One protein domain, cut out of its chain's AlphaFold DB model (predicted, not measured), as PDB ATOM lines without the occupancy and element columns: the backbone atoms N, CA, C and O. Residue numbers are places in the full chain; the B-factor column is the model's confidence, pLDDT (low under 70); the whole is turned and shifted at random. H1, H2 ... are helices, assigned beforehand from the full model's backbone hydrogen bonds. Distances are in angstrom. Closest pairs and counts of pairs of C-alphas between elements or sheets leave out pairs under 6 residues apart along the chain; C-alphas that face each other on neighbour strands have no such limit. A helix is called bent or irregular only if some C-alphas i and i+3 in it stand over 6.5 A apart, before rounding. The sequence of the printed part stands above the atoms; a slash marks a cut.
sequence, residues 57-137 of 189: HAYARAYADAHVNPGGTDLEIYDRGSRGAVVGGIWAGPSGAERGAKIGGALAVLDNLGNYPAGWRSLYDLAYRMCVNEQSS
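Overview. This is residues 57 to 137 of the 189 residues of an uncharacterized protein of Labrenzia sp. PHM005 (UniProt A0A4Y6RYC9). An L-shaped pair of helical layers makes this domain: one long helix, H2, folds back on itself into two arms, H2a and H2b, which run side by side, and at the far end of H2b the helix H3 turns off to make a corner. H1 packs on H3 beyond that corner, and the tail of residues 132 to 137, of which 132 to 134 belong to H3, sticks out. The printed part has 81 residues with three named helices, in the order H1, H2, H3, and no named strand; its class is all helix. It is loose, with a radius of gyration of the C-alphas of 15.8 A, and only just flat, with spans of 47 by 32 by 15 A.

Along the chain. Find C-alpha 57 at (3.112, -36.571, 60.722), where H1 begins; it holds residues 57 to 65 and is 12.0 A long. Next look for H2, residues 73 to 115, which by its hydrogen bonds was assigned as one helix but is bent: C-alphas 91 and 94 are 9.4 A apart. Its arm H2a, residues 73 to 91, measures 26.8 A, and its arm H2b starts at C-alpha 94, at (3.640, -2.116, 31.621), and runs 32.2 A to residue 115. H2b is itself irregular, with C-alphas 111 and 114 at 7.6 A. H3, residues 119 to 134, is 22.5 A long and ends at C-alpha 134, at (-3.382, -40.234, 48.685).

Arrangement. Begin at H1, which touches H3; their closest C-alphas, those of Ala 60 and Ala 127, are 4.8 A apart. The two run opposite ways at a steep tilt of 42 degrees. H1 is close to H2b but not clearly touching it, with the C-alphas of Ala 64 and Gly 114 the closest at 5.8 A. Further along, H2a and H2b touch, opposite ways at a shallow tilt of 31 degrees; look at Gly 89 and Ala 97, whose C-alphas are the closest at 4.0 A. H2b and H3 touch only at the corner by their link, about perpendicular at 86 degrees, with the C-alphas of Gly 114 and Trp 120 the closest at 4.0 A. H2a is apart from H1 and from H3. In H1 and H2a every O i to N i+4 pair is within hydrogen-bond range; in H2b 16 of 18 are, and in H3 11 of 12.

Size, cuts and confidence. The two C-alphas farthest apart, those of Pro 94 and Ser 137, are 49.1 A from each other. The printed part has no cut; the link from H1 to H2 is short and that from H2 to H3 is tight. The mean pLDDT of the printed part is 85.6, and you will find values under 70 at residues 70 to 72 and 136 to 137.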
ATOM      1  N   HIS A  57       2.566 -37.656  59.912       88.56
ATOM      2  CA  HIS A  57       3.112 -36.571  60.722       88.56
ATOM      3  C   HIS A  57       4.511 -36.152  60.238       88.56
ATOM      4  O   HIS A  57       4.821 -34.960  60.229       88.56
ATOM      5  N   ALA A  58       5.359 -37.100  59.827       88.31
ATOM      6  CA  ALA A  58       6.714 -36.802  59.360       88.31
ATOM      7  C   ALA A  58       6.711 -36.027  58.033       88.31
ATOM      8  O   ALA A  58       7.405 -35.018  57.917       88.31
ATOM      9  N   TYR A  59       5.887 -36.449  57.066       86.62
ATOM     10  CA  TYR A  59       5.717 -35.740  55.793       86.62
ATOM     11  C   TYR A  59       5.124 -34.343  55.991       86.62
ATOM     12  O   TYR A  59       5.701 -33.368  55.521       86.62
ATOM     13  N   ALA A  60       4.021 -34.226  56.741       88.62
ATOM     14  CA  ALA A  60       3.376 -32.939  56.985       88.62
ATOM     15  C   ALA A  60       4.308 -31.941  57.693       88.62
ATOM     16  O   ALA A  60       4.285 -30.747  57.395       88.62
ATOM     17  N   ARG A  61       5.180 -32.437  58.583       87.62
ATOM     18  CA  ARG A  61       6.221 -31.629  59.224       87.62
ATOM     19  C   ARG A  61       7.280 -31.170  58.222       87.62
ATOM     20  O   ARG A  61       7.510 -29.975  58.116       87.62
ATOM     21  N   ALA A  62       7.862 -32.094  57.455       88.19
ATOM     22  CA  ALA A  62       8.879 -31.771  56.454       88.19
ATOM     23  C   ALA A  62       8.358 -30.810  55.369       88.19
ATOM     24  O   ALA A  62       9.096 -29.939  54.918       88.19
ATOM     25  N   TYR A  63       7.082 -30.925  54.986       85.88
ATOM     26  CA  TYR A  63       6.427 -30.000  54.063       85.88
ATOM     27  C   TYR A  63       6.305 -28.589  54.653       85.88
ATOM     28  O   TYR A  63       6.656 -27.620  53.987       85.88
ATOM     29  N   ALA A  64       5.848 -28.454  55.902       86.44
ATOM     30  CA  ALA A  64       5.748 -27.152  56.562       86.44
ATOM     31  C   ALA A  64       7.132 -26.526  56.835       86.44
ATOM     32  O   ALA A  64       7.319 -25.333  56.605       86.44
ATOM     33  N   ASP A  65       8.114 -27.338  57.242       85.56
ATOM     34  CA  ASP A  65       9.504 -26.922  57.475       85.56
ATOM     35  C   ASP A  65      10.210 -26.484  56.172       85.56
ATOM     36  O   ASP A  65      11.037 -25.577  56.204       85.56
ATOM     37  N   ALA A  66       9.851 -27.046  55.011       84.94
ATOM     38  CA  ALA A  66      10.378 -26.618  53.707       84.94
ATOM     39  C   ALA A  66       9.935 -25.200  53.282       84.94
ATOM     40  O   ALA A  66      10.558 -24.611  52.403       84.94
ATOM     41  N   HIS A  67       8.896 -24.650  53.919       85.00
ATOM     42  CA  HIS A  67       8.382 -23.287  53.715       85.00
ATOM     43  C   HIS A  67       8.845 -22.315  54.827       85.00
ATOM     44  O   HIS A  67       8.283 -21.231  55.013       85.00
ATOM     45  N   VAL A  68       9.856 -22.713  55.611       82.06
ATOM     46  CA  VAL A  68      10.555 -21.874  56.596       82.06
ATOM     47  C   VAL A  68      11.853 -21.384  55.953       82.06
ATOM     48  O   VAL A  68      12.849 -22.109  55.935       82.06
ATOM     49  N   ASN A  69      11.870 -20.164  55.409       74.44
ATOM     50  CA  ASN A  69      13.093 -19.586  54.851       74.44
ATOM     51  C   ASN A  69      13.881 -18.834  55.946       74.44
ATOM     52  O   ASN A  69      13.401 -17.808  56.433       74.44
ATOM     53  N   PRO A  70      15.093 -19.285  56.338       62.75
ATOM     54  CA  PRO A  70      15.930 -18.570  57.302       62.75
ATOM     55  C   PRO A  70      16.582 -17.303  56.716       62.75
ATOM     56  O   PRO A  70      17.114 -16.488  57.470       62.75
ATOM     57  N   GLY A  71      16.563 -17.124  55.389       64.00
ATOM     58  CA  GLY A  71      16.843 -15.845  54.741       64.00
ATOM     59  C   GLY A  71      15.598 -14.959  54.771       64.00
ATOM     60  O   GLY A  71      14.524 -15.395  54.375       64.00
ATOM     61  N   GLY A  72      15.735 -13.720  55.255       66.00
ATOM     62  CA  GLY A  72      14.596 -12.830  55.507       66.00
ATOM     63  C   GLY A  72      13.699 -12.580  54.285       66.00
ATOM     64  O   GLY A  72      14.186 -12.286  53.191       66.00
ATOM     65  N   THR A  73      12.385 -12.632  54.524       74.88
ATOM     66  CA  THR A  73      11.279 -12.528  53.551       74.88
ATOM     67  C   THR A  73      11.450 -11.435  52.499       74.88
ATOM     68  O   THR A  73      11.169 -11.639  51.319       74.88
ATOM     69  N   ASP A  74      11.893 -10.256  52.921       80.31
ATOM     70  CA  ASP A  74      11.698  -9.014  52.168       80.31
ATOM     71  C   ASP A  74      12.554  -8.953  50.894       80.31
ATOM     72  O   ASP A  74      12.110  -8.448  49.861       80.31
ATOM     73  N   LEU A  75      13.758  -9.536  50.939       84.00
ATOM     74  CA  LEU A  75      14.640  -9.649  49.776       84.00
ATOM     75  C   LEU A  75      14.064 -10.614  48.731       84.00
ATOM     76  O   LEU A  75      14.180 -10.378  47.530       84.00
ATOM     77  N   GLU A  76      13.416 -11.685  49.183       83.81
ATOM     78  CA  GLU A  76      12.823 -12.700  48.317       83.81
ATOM     79  C   GLU A  76      11.531 -12.198  47.649       83.81
ATOM     80  O   GLU A  76      11.301 -12.439  46.462       83.81
ATOM     81  N   ILE A  77      10.730 -11.419  48.385       84.75
ATOM     82  CA  ILE A  77       9.564 -10.691  47.863       84.75
ATOM     83  C   ILE A  77       9.992  -9.706  46.771       84.75
ATOM     84  O   ILE A  77       9.338  -9.628  45.727       84.75
ATOM     85  N   TYR A  78      11.109  -8.999  46.968       89.25
ATOM     86  CA  TYR A  78      11.669  -8.116  45.946       89.25
ATOM     87  C   TYR A  78      12.195  -8.891  44.727       89.25
ATOM     88  O   TYR A  78      11.879  -8.525  43.595       89.25
ATOM     89  N   ASP A  79      12.937  -9.984  44.924       90.38
ATOM     90  CA  ASP A  79      13.472 -10.804  43.830       90.38
ATOM     91  C   ASP A  79      12.351 -11.446  42.992       90.38
ATOM     92  O   ASP A  79      12.249 -11.162  41.795       90.38
ATOM     93  N   ARG A  80      11.436 -12.224  43.598       88.50
ATOM     94  CA  ARG A  80      10.299 -12.813  42.861       88.50
ATOM     95  C   ARG A  80       9.407 -11.737  42.243       88.50
ATOM     96  O   ARG A  80       8.932 -11.927  41.124       88.50
ATOM     97  N   GLY A  81       9.212 -10.604  42.921       90.06
ATOM     98  CA  GLY A  81       8.519  -9.437  42.375       90.06
ATOM     99  C   GLY A  81       9.196  -8.895  41.113       90.06
ATOM    100  O   GLY A  81       8.543  -8.737  40.086       90.06
ATOM    101  N   SER A  82      10.513  -8.681  41.136       91.81
ATOM    102  CA  SER A  82      11.270  -8.184  39.978       91.81
ATOM    103  C   SER A  82      11.254  -9.169  38.800       91.81
ATOM    104  O   SER A  82      10.978  -8.771  37.667       91.81
ATOM    105  N   ARG A  83      11.435 -10.473  39.055       92.31
ATOM    106  CA  ARG A  83      11.347 -11.531  38.032       92.31
ATOM    107  C   ARG A  83       9.948 -11.606  37.430       92.31
ATOM    108  O   ARG A  83       9.805 -11.661  36.209       92.31
ATOM    109  N   GLY A  84       8.919 -11.553  38.274       89.00
ATOM    110  CA  GLY A  84       7.525 -11.483  37.850       89.00
ATOM    111  C   GLY A  84       7.253 -10.252  36.984       89.00
ATOM    112  O   GLY A  84       6.601 -10.373  35.950       89.00
ATOM    113  N   ALA A  85       7.808  -9.090  37.344       92.38
ATOM    114  CA  ALA A  85       7.694  -7.861  36.563       92.38
ATOM    115  C   ALA A  85       8.328  -7.988  35.168       92.38
ATOM    116  O   ALA A  85       7.729  -7.555  34.187       92.38
ATOM    117  N   VAL A  86       9.498  -8.624  35.055       93.25
ATOM    118  CA  VAL A  86      10.149  -8.883  33.760       93.25
ATOM    119  C   VAL A  86       9.315  -9.847  32.910       93.25
ATOM    120  O   VAL A  86       8.985  -9.525  31.770       93.25
ATOM    121  N   VAL A  87       8.912 -10.997  33.462       93.31
ATOM    122  CA  VAL A  87       8.133 -12.018  32.733       93.31
ATOM    123  C   VAL A  87       6.770 -11.476  32.291       93.31
ATOM    124  O   VAL A  87       6.386 -11.635  31.134       93.31
ATOM    125  N   GLY A  88       6.056 -10.783  33.180       87.56
ATOM    126  CA  GLY A  88       4.791 -10.129  32.851       87.56
ATOM    127  C   GLY A  88       4.963  -8.969  31.866       87.56
ATOM    128  O   GLY A  88       4.133  -8.796  30.974       87.56
ATOM    129  N   GLY A  89       6.057  -8.210  31.978       87.56
ATOM    130  CA  GLY A  89       6.397  -7.103  31.084       87.56
ATOM    131  C   GLY A  89       6.611  -7.539  29.638       87.56
ATOM    132  O   GLY A  89       6.123  -6.882  28.721       87.56
ATOM    133  N   ILE A  90       7.260  -8.689  29.435       92.94
ATOM    134  CA  ILE A  90       7.431  -9.320  28.117       92.94
ATOM    135  C   ILE A  90       6.076  -9.734  27.515       92.94
ATOM    136  O   ILE A  90       5.896  -9.653  26.303       92.94
ATOM    137  N   TRP A  91       5.113 -10.156  28.344       88.06
ATOM    138  CA  TRP A  91       3.840 -10.727  27.881       88.06
ATOM    139  C   TRP A  91       2.714  -9.705  27.655       88.06
ATOM    140  O   TRP A  91       1.884  -9.897  26.771       88.06
ATOM    141  N   ALA A  92       2.646  -8.635  28.456       91.38
ATOM    142  CA  ALA A  92       1.581  -7.626  28.369       91.38
ATOM    143  C   ALA A  92       2.051  -6.192  28.700       91.38
ATOM    144  O   ALA A  92       1.276  -5.359  29.182       91.38
ATOM    145  N   GLY A  93       3.328  -5.882  28.446       91.06
ATOM    146  CA  GLY A  93       3.883  -4.537  28.612       91.06
ATOM    147  C   GLY A  93       3.787  -4.021  30.056       91.06
ATOM    148  O   GLY A  93       3.794  -4.816  30.996       91.06
ATOM    149  N   PRO A  94       3.662  -2.698  30.275       90.88
ATOM    150  CA  PRO A  94       3.640  -2.116  31.621       90.88
ATOM    151  C   PRO A  94       2.561  -2.698  32.552       90.88
ATOM    152  O   PRO A  94       2.827  -2.925  33.731       90.88
ATOM    153  N   SER A  95       1.366  -3.006  32.032       88.06
ATOM    154  CA  SER A  95       0.285  -3.607  32.835       88.06
ATOM    155  C   SER A  95       0.556  -5.076  33.178       88.06
ATOM    156  O   SER A  95       0.204  -5.543  34.263       88.06
ATOM    157  N   GLY A  96       1.233  -5.798  32.282       89.44
ATOM    158  CA  GLY A  96       1.771  -7.126  32.545       89.44
ATOM    159  C   GLY A  96       2.861  -7.106  33.611       89.44
ATOM    160  O   GLY A  96       2.832  -7.937  34.515       89.44
ATOM    161  N   ALA A  97       3.773  -6.131  33.562       90.50
ATOM    162  CA  ALA A  97       4.831  -5.966  34.556       90.50
ATOM    163  C   ALA A  97       4.266  -5.695  35.960       90.50
ATOM    164  O   ALA A  97       4.675  -6.342  36.920       90.50
ATOM    165  N   GLU A  98       3.272  -4.813  36.096       91.12
ATOM    166  CA  GLU A  98       2.633  -4.540  37.389       91.12
ATOM    167  C   GLU A  98       1.923  -5.783  37.965       91.12
ATOM    168  O   GLU A  98       2.061  -6.102  39.150       91.12
ATOM    169  N   ARG A  99       1.185  -6.524  37.127       91.25
ATOM    170  CA  ARG A  99       0.515  -7.774  37.530       91.25
ATOM    171  C   ARG A  99       1.521  -8.855  37.904       91.25
ATOM    172  O   ARG A  99       1.359  -9.505  38.934       91.25
ATOM    173  N   GLY A 100       2.565  -9.017  37.098       89.19
ATOM    174  CA  GLY A 100       3.653  -9.954  37.339       89.19
ATOM    175  C   GLY A 100       4.411  -9.644  38.629       89.19
ATOM    176  O   GLY A 100       4.676 -10.562  39.397       89.19
ATOM    177  N   ALA A 101       4.671  -8.368  38.926       90.94
ATOM    178  CA  ALA A 101       5.280  -7.936  40.182       90.94
ATOM    179  C   ALA A 101       4.431  -8.323  41.399       90.94
ATOM    180  O   ALA A 101       4.935  -8.913  42.354       90.94
ATOM    181  N   LYS A 102       3.122  -8.040  41.340       91.31
ATOM    182  CA  LYS A 102       2.166  -8.379  42.404       91.31
ATOM    183  C   LYS A 102       2.057  -9.888  42.619       91.31
ATOM    184  O   LYS A 102       2.077 -10.333  43.762       91.31
ATOM    185  N   ILE A 103       1.988 -10.674  41.543       92.25
ATOM    186  CA  ILE A 103       1.928 -12.142  41.612       92.25
ATOM    187  C   ILE A 103       3.247 -12.717  42.144       92.25
ATOM    188  O   ILE A 103       3.219 -13.537  43.055       92.25
ATOM    189  N   GLY A 104       4.399 -12.265  41.640       89.25
ATOM    190  CA  GLY A 104       5.715 -12.726  42.087       89.25
ATOM    191  C   GLY A 104       5.979 -12.432  43.565       89.25
ATOM    192  O   GLY A 104       6.350 -13.335  44.312       89.25
ATOM    193  N   GLY A 105       5.708 -11.201  44.009       87.00
ATOM    194  CA  GLY A 105       5.830 -10.821  45.418       87.00
ATOM    195  C   GLY A 105       4.857 -11.581  46.328       87.00
ATOM    196  O   GLY A 105       5.255 -12.053  47.389       87.00
ATOM    197  N   ALA A 106       3.605 -11.784  45.898       86.38
ATOM    198  CA  ALA A 106       2.642 -12.598  46.644       86.38
ATOM    199  C   ALA A 106       3.073 -14.073  46.741       86.38
ATOM    200  O   ALA A 106       2.923 -14.679  47.799       86.38
ATOM    201  N   LEU A 107       3.651 -14.642  45.678       87.94
ATOM    202  CA  LEU A 107       4.193 -16.003  45.693       87.94
ATOM    203  C   LEU A 107       5.374 -16.151  46.660       87.94
ATOM    204  O   LEU A 107       5.472 -17.191  47.296       87.94
ATOM    205  N   ALA A 108       6.220 -15.132  46.836       86.50
ATOM    206  CA  ALA A 108       7.266 -15.155  47.866       86.50
ATOM    207  C   ALA A 108       6.678 -15.152  49.288       86.50
ATOM    208  O   ALA A 108       7.092 -15.953  50.123       86.50
ATOM    209  N   VAL A 109       5.665 -14.316  49.563       84.19
ATOM    210  CA  VAL A 109       4.954 -14.332  50.860       84.19
ATOM    211  C   VAL A 109       4.329 -15.706  51.136       84.19
ATOM    212  O   VAL A 109       4.362 -16.176  52.271       84.19
ATOM    213  N   LEU A 110       3.785 -16.360  50.104       82.56
ATOM    214  CA  LEU A 110       3.188 -17.695  50.204       82.56
ATOM    215  C   LEU A 110       4.231 -18.803  50.420       82.56
ATOM    216  O   LEU A 110       3.994 -19.686  51.240       82.56
ATOM    217  N   ASP A 111       5.389 -18.740  49.760       83.94
ATOM    218  CA  ASP A 111       6.523 -19.646  50.014       83.94
ATOM    219  C   ASP A 111       7.034 -19.527  51.458       83.94
ATOM    220  O   ASP A 111       7.419 -20.512  52.075       83.94
ATOM    221  N   ASN A 112       6.983 -18.314  52.014       82.25
ATOM    222  CA  ASN A 112       7.449 -17.988  53.359       82.25
ATOM    223  C   ASN A 112       6.398 -18.210  54.462       82.25
ATOM    224  O   ASN A 112       6.624 -17.809  55.608       82.25
ATOM    225  N   LEU A 113       5.242 -18.829  54.180       81.69
ATOM    226  CA  LEU A 113       4.179 -18.969  55.188       81.69
ATOM    227  C   LEU A 113       4.617 -19.787  56.419       81.69
ATOM    228  O   LEU A 113       4.079 -19.574  57.508       81.69
ATOM    229  N   GLY A 114       5.603 -20.678  56.273       80.50
ATOM    230  CA  GLY A 114       6.183 -21.450  57.376       80.50
ATOM    231  C   GLY A 114       6.923 -20.588  58.405       80.50
ATOM    232  O   GLY A 114       6.954 -20.950  59.580       80.50
ATOM    233  N   ASN A 115       7.427 -19.406  58.022       83.81
ATOM    234  CA  ASN A 115       8.060 -18.461  58.954       83.81
ATOM    235  C   ASN A 115       7.079 -17.895  60.002       83.81
ATOM    236  O   ASN A 115       7.508 -17.374  61.032       83.81
ATOM    237  N   TYR A 116       5.764 -18.025  59.785       85.25
ATOM    238  CA  TYR A 116       4.736 -17.625  60.744       85.25
ATOM    239  C   TYR A 116       4.098 -18.856  61.411       85.25
ATOM    240  O   TYR A 116       3.614 -19.749  60.715       85.25
ATOM    241  N   PRO A 117       3.952 -18.899  62.752       82.62
ATOM    242  CA  PRO A 117       3.455 -20.087  63.460       82.62
ATOM    243  C   PRO A 117       1.988 -20.443  63.159       82.62
ATOM    244  O   PRO A 117       1.542 -21.539  63.492       82.62
ATOM    245  N   ALA A 118       1.227 -19.535  62.538       86.31
ATOM    246  CA  ALA A 118      -0.104 -19.819  62.002       86.31
ATOM    247  C   ALA A 118      -0.050 -20.424  60.584       86.31
ATOM    248  O   ALA A 118      -0.806 -21.348  60.294       86.31
ATOM    249  N   GLY A 119       0.858 -19.943  59.727       86.12
ATOM    250  CA  GLY A 119       1.034 -20.435  58.357       86.12
ATOM    251  C   GLY A 119       1.711 -21.805  58.303       86.12
ATOM    252  O   GLY A 119       1.251 -22.687  57.587       86.12
ATOM    253  N   TRP A 120       2.710 -22.045  59.158       90.44
ATOM    254  CA  TRP A 120       3.298 -23.376  59.353       90.44
ATOM    255  C   TRP A 120       2.230 -24.428  59.691       90.44
ATOM    256  O   TRP A 120       2.225 -25.521  59.131       90.44
ATOM    257  N   ARG A 121       1.269 -24.084  60.563       90.25
ATOM    258  CA  ARG A 121       0.163 -24.981  60.941       90.25
ATOM    259  C   ARG A 121      -0.801 -25.244  59.787       90.25
ATOM    260  O   ARG A 121      -1.175 -26.392  59.589       90.25
ATOM    261  N   SER A 122      -1.170 -24.231  58.999       89.00
ATOM    262  CA  SER A 122      -2.052 -24.455  57.846       89.00
ATOM    263  C   SER A 122      -1.374 -25.253  56.727       89.00
ATOM    264  O   SER A 122      -2.041 -26.063  56.087       89.00
ATOM    265  N   LEU A 123      -0.060 -25.093  56.525       87.94
ATOM    266  CA  LEU A 123       0.736 -25.930  55.619       87.94
ATOM    267  C   LEU A 123       0.848 -27.376  56.128       87.94
ATOM    268  O   LEU A 123       0.681 -28.312  55.346       87.94
ATOM    269  N   TYR A 124       1.059 -27.565  57.435       90.12
ATOM    270  CA  TYR A 124       1.052 -28.879  58.080       90.12
ATOM    271  C   TYR A 124      -0.303 -29.587  57.901       90.12
ATOM    272  O   TYR A 124      -0.350 -30.705  57.393       90.12
ATOM    273  N   ASP A 125      -1.416 -28.927  58.238       92.06
ATOM    274  CA  ASP A 125      -2.768 -29.495  58.113       92.06
ATOM    275  C   ASP A 125      -3.144 -29.783  56.648       92.06
ATOM    276  O   ASP A 125      -3.853 -30.749  56.357       92.06
ATOM    277  N   LEU A 126      -2.657 -28.970  55.703       90.12
ATOM    278  CA  LEU A 126      -2.829 -29.192  54.268       90.12
ATOM    279  C   LEU A 126      -2.097 -30.461  53.810       90.12
ATOM    280  O   LEU A 126      -2.719 -31.342  53.216       90.12
ATOM    281  N   ALA A 127      -0.809 -30.584  54.134       89.00
ATOM    282  CA  ALA A 127       0.010 -31.742  53.787       89.00
ATOM    283  C   ALA A 127      -0.484 -33.030  54.469       89.00
ATOM    284  O   ALA A 127      -0.544 -34.083  53.834       89.00
ATOM    285  N   TYR A 128      -0.940 -32.942  55.725       88.44
ATOM    286  CA  TYR A 128      -1.576 -34.048  56.449       88.44
ATOM    287  C   TYR A 128      -2.909 -34.482  55.807       88.44
ATOM    288  O   TYR A 128      -3.317 -35.636  55.925       88.44
ATOM    289  N   ARG A 129      -3.598 -33.602  55.072       88.31
ATOM    290  CA  ARG A 129      -4.804 -33.974  54.311       88.31
ATOM    291  C   ARG A 129      -4.498 -34.512  52.914       88.31
ATOM    292  O   ARG A 129      -5.180 -35.443  52.498       88.31
ATOM    293  N   MET A 130      -3.486 -33.985  52.219       86.19
ATOM    294  CA  MET A 130      -2.996 -34.530  50.937       86.19
ATOM    295  C   MET A 130      -2.619 -36.007  51.106       86.19
ATOM    296  O   MET A 130      -3.263 -36.875  50.526       86.19
ATOM    297  N   CYS A 131      -1.711 -36.265  52.048       85.88
ATOM    298  CA  CYS A 131      -1.443 -37.540  52.710       85.88
ATOM    299  C   CYS A 131      -2.628 -38.526  52.766       85.88
ATOM    300  O   CYS A 131      -2.592 -39.593  52.155       85.88
ATOM    301  N   VAL A 132      -3.669 -38.203  53.547       86.12
ATOM    302  CA  VAL A 132      -4.734 -39.164  53.875       86.12
ATOM    303  C   VAL A 132      -5.600 -39.434  52.646       86.12
ATOM    304  O   VAL A 132      -6.095 -40.547  52.469       86.12
ATOM    305  N   ASN A 133      -5.736 -38.446  51.759       83.31
ATOM    306  CA  ASN A 133      -6.408 -38.613  50.477       83.31
ATOM    307  C   ASN A 133      -5.594 -39.498  49.518       83.31
ATOM    308  O   ASN A 133      -6.185 -40.326  48.833       83.31
ATOM    309  N   GLU A 134      -4.264 -39.369  49.482       76.62
ATOM    310  CA  GLU A 134      -3.382 -40.234  48.685       76.62
ATOM    311  C   GLU A 134      -3.418 -41.681  49.187       76.62
ATOM    312  O   GLU A 134      -3.648 -42.589  48.397       76.62
ATOM    313  N   GLN A 135      -3.305 -41.904  50.502       73.75
ATOM    314  CA  GLN A 135      -3.410 -43.241  51.104       73.75
ATOM    315  C   GLN A 135      -4.821 -43.860  51.024       73.75
ATOM    316  O   GLN A 135      -4.990 -45.047  51.318       73.75
ATOM    317  N   SER A 136      -5.851 -43.087  50.665       66.94
ATOM    318  CA  SER A 136      -7.226 -43.586  50.583       66.94
ATOM    319  C   SER A 136      -7.420 -44.466  49.348       66.94
ATOM    320  O   SER A 136      -7.257 -44.022  48.213       66.94
ATOM    321  N   SER A 137      -7.878 -45.704  49.550       56.31
ATOM    322  CA  SER A 137      -8.119 -46.682  48.474       56.31
ATOM    323  C   SER A 137      -9.108 -46.218  47.394       56.31
ATOM    324  O   SER A 137      -9.035 -46.685  46.261       56.31
TER     325      SER A 137